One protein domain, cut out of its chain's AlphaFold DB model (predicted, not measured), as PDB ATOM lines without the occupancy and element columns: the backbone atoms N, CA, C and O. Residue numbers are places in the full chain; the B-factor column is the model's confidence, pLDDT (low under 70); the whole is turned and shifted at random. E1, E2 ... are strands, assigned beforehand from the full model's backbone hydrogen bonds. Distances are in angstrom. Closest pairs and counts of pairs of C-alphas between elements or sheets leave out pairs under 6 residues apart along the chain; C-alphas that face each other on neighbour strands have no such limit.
ATOM      1  N   LEU A  44     215.990 155.104 297.248       87.25
ATOM      2  CA  LEU A  44     216.303 153.682 297.315       87.25
ATOM      3  C   LEU A  44     216.081 153.050 295.943       87.25
ATOM      4  O   LEU A  44     215.177 153.437 295.205       87.25
ATOM      5  N   VAL A  45     216.896 152.053 295.615       90.12
ATOM      6  CA  VAL A  45     216.691 151.205 294.441       90.12
ATOM      7  C   VAL A  45     216.123 149.878 294.913       90.12
ATOM      8  O   VAL A  45     216.761 149.152 295.675       90.12
ATOM      9  N   MET A  46     214.918 149.559 294.450       92.19
ATOM     10  CA  MET A  46     214.246 148.311 294.788       92.19
ATOM     11  C   MET A  46     214.558 147.240 293.752       92.19
ATOM     12  O   MET A  46     214.379 147.439 292.553       92.19
ATOM     13  N   LEU A  47     215.024 146.089 294.222       90.25
ATOM     14  CA  LEU A  47     215.476 144.994 293.375       90.25
ATOM     15  C   LEU A  47     214.677 143.734 293.680       90.25
ATOM     16  O   LEU A  47     214.548 143.332 294.836       90.25
ATOM     17  N   LYS A  48     214.199 143.071 292.621       88.88
ATOM     18  CA  LYS A  48     213.713 141.692 292.702       88.88
ATOM     19  C   LYS A  48     214.900 140.741 292.581       88.88
ATOM     20  O   LYS A  48     215.526 140.656 291.528       88.88
ATOM     21  N   ILE A  49     215.217 140.036 293.663       85.06
ATOM     22  CA  ILE A  49     216.366 139.130 293.748       85.06
ATOM     23  C   ILE A  49     215.871 137.700 293.941       85.06
ATOM     24  O   ILE A  49     214.884 137.445 294.631       85.06
ATOM     25  N   ARG A  50     216.572 136.752 293.323       83.44
ATOM     26  CA  ARG A  50     216.394 135.314 293.526       83.44
ATOM     27  C   ARG A  50     217.774 134.694 293.698       83.44
ATOM     28  O   ARG A  50     218.637 134.944 292.863       83.44
ATOM     29  N   GLY A  51     217.976 133.932 294.771       73.12
ATOM     30  CA  GLY A  51     219.266 133.298 295.048       73.12
ATOM     31  C   GLY A  51     219.513 132.089 294.142       73.12
ATOM     32  O   GLY A  51     220.486 132.072 293.395       73.12
ATOM     33  N   GLY A  52     218.603 131.106 294.154       74.81
ATOM     34  CA  GLY A  52     218.728 129.845 293.401       74.81
ATOM     35  C   GLY A  52     217.596 129.538 292.409       74.81
ATOM     36  O   GLY A  52     216.550 130.189 292.382       74.81
ATOM     37  N   LYS A  53     217.772 128.492 291.581       73.88
ATOM     38  CA  LYS A  53     216.787 128.088 290.554       73.88
ATOM     39  C   LYS A  53     215.406 127.743 291.143       73.88
ATOM     40  O   LYS A  53     214.393 128.007 290.499       73.88
ATOM     41  N   ASP A  54     215.344 127.257 292.369       74.75
ATOM     42  CA  ASP A  54     214.075 126.875 293.000       74.75
ATOM     43  C   ASP A  54     213.698 127.769 294.184       74.75
ATOM     44  O   ASP A  54     212.683 127.545 294.835       74.75
ATOM     45  N   GLU A  55     214.467 128.831 294.417       80.62
ATOM     46  CA  GLU A  55     214.163 129.790 295.469       80.62
ATOM     47  C   GLU A  55     213.114 130.816 295.030       80.62
ATOM     48  O   GLU A  55     213.077 131.223 293.858       80.62
ATOM     49  N   PRO A  56     212.262 131.261 295.967       79.81
ATOM     50  CA  PRO A  56     211.285 132.298 295.696       79.81
ATOM     51  C   PRO A  56     211.967 133.655 295.504       79.81
ATOM     52  O   PRO A  56     213.057 133.913 296.022       79.81
ATOM     53  N   TYR A  57     211.294 134.553 294.790       86.12
ATOM     54  CA  TYR A  57     211.756 135.930 294.685       86.12
ATOM     55  C   TYR A  57     211.591 136.658 296.022       86.12
ATOM     56  O   TYR A  57     210.598 136.486 296.736       86.12
ATOM     57  N   ARG A  58     212.569 137.506 296.333       86.31
ATOM     58  CA  ARG A  58     212.561 138.435 297.467       86.31
ATOM     59  C   ARG A  58     212.857 139.843 296.971       86.31
ATOM     60  O   ARG A  58     213.394 140.023 295.878       86.31
ATOM     61  N   LEU A  59     212.507 140.831 297.787       90.44
ATOM     62  CA  LEU A  59     212.854 142.221 297.529       90.44
ATOM     63  C   LEU A  59     214.050 142.637 298.383       90.44
ATOM     64  O   LEU A  59     214.105 142.347 299.581       90.44
ATOM     65  N   SER A  60     214.977 143.353 297.761       91.00
ATOM     66  CA  SER A  60     216.081 144.018 298.445       91.00
ATOM     67  C   SER A  60     216.084 145.498 298.098       91.00
ATOM     68  O   SER A  60     215.886 145.865 296.940       91.00
ATOM     69  N   ALA A  61     216.319 146.333 299.102       91.94
ATOM     70  CA  ALA A  61     216.557 147.753 298.932       91.94
ATOM     71  C   ALA A  61     218.067 147.996 298.874       91.94
ATOM     72  O   ALA A  61     218.810 147.576 299.766       91.94
ATOM     73  N   PHE A  62     218.513 148.663 297.818       91.44
ATOM     74  CA  PHE A  62     219.865 149.174 297.678       91.44
ATOM     75  C   PHE A  62     219.858 150.677 297.949       91.44
ATOM     76  O   PHE A  62     219.129 151.423 297.297       91.44
ATOM     77  N   GLU A  63     220.667 151.111 298.910       90.38
ATOM     78  CA  GLU A  63     220.887 152.521 299.219       90.38
ATOM     79  C   GLU A  63     222.111 153.021 298.426       90.38
ATOM     80  O   GLU A  63     223.242 152.675 298.775       90.38
ATOM     81  N   PRO A  64     221.935 153.847 297.375       88.62
ATOM     82  CA  PRO A  64     223.031 154.188 296.464       88.62
ATOM     83  C   PRO A  64     224.141 155.018 297.106       88.62
ATOM     84  O   PRO A  64     225.295 154.914 296.705       88.62
ATOM     85  N   ILE A  65     223.796 155.836 298.106       86.25
ATOM     86  CA  ILE A  65     224.748 156.728 298.782       86.25
ATOM     87  C   ILE A  65     225.689 155.925 299.683       86.25
ATOM     88  O   ILE A  65     226.894 156.157 299.680       86.25
ATOM     89  N   SER A  66     225.148 154.980 300.457       88.06
ATOM     90  CA  SER A  66     225.947 154.153 301.368       88.06
ATOM     91  C   SER A  66     226.515 152.898 300.695       88.06
ATOM     92  O   SER A  66     227.408 152.258 301.250       88.06
ATOM     93  N   GLY A  67     225.986 152.520 299.525       89.31
ATOM     94  CA  GLY A  67     226.328 151.285 298.821       89.31
ATOM     95  C   GLY A  67     225.802 150.023 299.509       89.31
ATOM     96  O   GLY A  67     226.281 148.923 299.224       89.31
ATOM     97  N   ARG A  68     224.855 150.150 300.446       90.81
ATOM     98  CA  ARG A  68     224.385 149.030 301.268       90.81
ATOM     99  C   ARG A  68     223.128 148.396 300.696       90.81
ATOM    100  O   ARG A  68     222.206 149.075 300.255       90.81
ATOM    101  N   PHE A  69     223.081 147.073 300.789       91.44
ATOM    102  CA  PHE A  69     221.875 146.292 300.558       91.44
ATOM    103  C   PHE A  69     221.195 145.978 301.887       91.44
ATOM    104  O   PHE A  69     221.852 145.680 302.886       91.44
ATOM    105  N   SER A  70     219.870 145.984 301.872       89.94
ATOM    106  CA  SER A  70     219.035 145.443 302.937       89.94
ATOM    107  C   SER A  70     217.941 144.571 302.330       89.94
ATOM    108  O   SER A  70     217.411 144.859 301.257       89.94
ATOM    109  N   THR A  71     217.629 143.459 302.988       85.56
ATOM    110  CA  THR A  71     216.522 142.589 302.581       85.56
ATOM    111  C   THR A  71     215.251 143.087 303.246       85.56
ATOM    112  O   THR A  71     215.241 143.301 304.458       85.56
ATOM    113  N   LEU A  72     214.185 143.256 302.466       83.94
ATOM    114  CA  LEU A  72     212.890 143.626 303.020       83.94
ATOM    115  C   LEU A  72     212.249 142.447 303.765       83.94
ATOM    116  O   LEU A  72     212.494 141.284 303.414       83.94
ATOM    117  N   PRO A  73     211.403 142.721 304.776       83.06
ATOM    118  CA  PRO A  73     210.599 141.679 305.398       83.06
ATOM    119  C   PRO A  73     209.706 140.978 304.355       83.06
ATOM    120  O   PRO A  73     209.389 141.562 303.313       83.06
ATOM    121  N   PRO A  74     209.286 139.724 304.607       80.62
ATOM    122  CA  PRO A  74     208.334 139.037 303.741       80.62
ATOM    123  C   PRO A  74     207.065 139.867 303.547       80.62
ATOM    124  O   PRO A  74     206.540 140.445 304.498       80.62
ATOM    125  N   ILE A  75     206.556 139.892 302.319       81.00
ATOM    126  CA  ILE A  75     205.331 140.624 302.004       81.00
ATOM    127  C   ILE A  75     204.138 139.897 302.646       81.00
ATOM    128  O   ILE A  75     204.037 138.668 302.517       81.00
ATOM    129  N   PRO A  76     203.227 140.620 303.326       80.38
ATOM    130  CA  PRO A  76     202.005 140.039 303.872       80.38
ATOM    131  C   PRO A  76     201.238 139.227 302.818       80.38
ATOM    132  O   PRO A  76     201.072 139.650 301.680       80.38
ATOM    133  N   GLY A  77     200.798 138.019 303.178       78.00
ATOM    134  CA  GLY A  77     200.121 137.103 302.248       78.00
ATOM    135  C   GLY A  77     201.047 136.283 301.333       78.00
ATOM    136  O   GLY A  77     200.563 135.350 300.689       78.00
ATOM    137  N   PHE A  78     202.359 136.555 301.338       78.38
ATOM    138  CA  PHE A  78     203.393 135.812 300.601       78.38
ATOM    139  C   PHE A  78     204.558 135.368 301.514       78.38
ATOM    140  O   PHE A  78     205.721 135.682 301.248       78.38
ATOM    141  N   PRO A  79     204.297 134.600 302.594       77.19
ATOM    142  CA  PRO A  79     205.341 134.191 303.544       77.19
ATOM    143  C   PRO A  79     206.395 133.263 302.917       77.19
ATOM    144  O   PRO A  79     207.548 133.254 303.340       77.19
ATOM    145  N   ALA A  80     206.012 132.517 301.876       77.00
ATOM    146  CA  ALA A  80     206.906 131.668 301.090       77.00
ATOM    147  C   ALA A  80     207.664 132.438 299.989       77.00
ATOM    148  O   ALA A  80     208.420 131.829 299.241       77.00
ATOM    149  N   GLY A  81     207.487 133.762 299.901       80.12
ATOM    150  CA  GLY A  81     208.092 134.649 298.908       80.12
ATOM    151  C   GLY A  81     207.210 134.913 297.683       80.12
ATOM    152  O   GLY A  81     206.080 134.434 297.589       80.12
ATOM    153  N   LEU A  82     207.710 135.756 296.776       86.00
ATOM    154  CA  LEU A  82     206.917 136.344 295.695       86.00
ATOM    155  C   LEU A  82     206.712 135.402 294.492       86.00
ATOM    156  O   LEU A  82     207.557 134.527 294.253       86.00
ATOM    157  N   PRO A  83     205.636 135.610 293.697       83.56
ATOM    158  CA  PRO A  83     205.397 134.888 292.445       83.56
ATOM    159  C   PRO A  83     206.586 134.959 291.477       83.56
ATOM    160  O   PRO A  83     207.473 135.799 291.600       83.56
TER     161      PRO A  83
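AT A GLANCE: This is residues 44 to 83 of the 201 residues of an uncharacterized protein of Punica granatum (UniProt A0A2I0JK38). There is little regular structure: a small antiparallel sheet of three strands side by side, E1, E2 and E3, continues into a looping tail, residues 72 to 83. The printed part has 40 residues, no named helix and an all-strand class, with 15 residues in named elements. It is flat, spanning 31 by 23 by 11 A, and only just loose, close to compact, with a radius of gyration of the C-alphas of 11.0 A.

IN THESE COORDINATES: Find C-alpha 45 at (216.691, 151.205, 294.441); from there E1 runs 12.1 A to residue 49. E2, residues 58 to 63, covers 16.5 A. E3, residues 68 to 71, covers 10.2 A to C-alpha 71 at (216.522, 142.589, 302.581).

HOW THE PARTS SIT: The strands form a meander, each the antiparallel neighbour of the one before, with E2 inner. In hairpin E1 and E2, at 149 degrees, look for N 47 and O 60, 2.9 A apart. In hairpin E2 and E3, at 156 degrees, find N 61 and O 70 at 2.8 A.

THE WHOLE: The farthest C-alphas, Asp 54 and Ile 65, are 32.2 A apart. The printed part has no cut, no link is long, and no printed residue is under 70 in pLDDT.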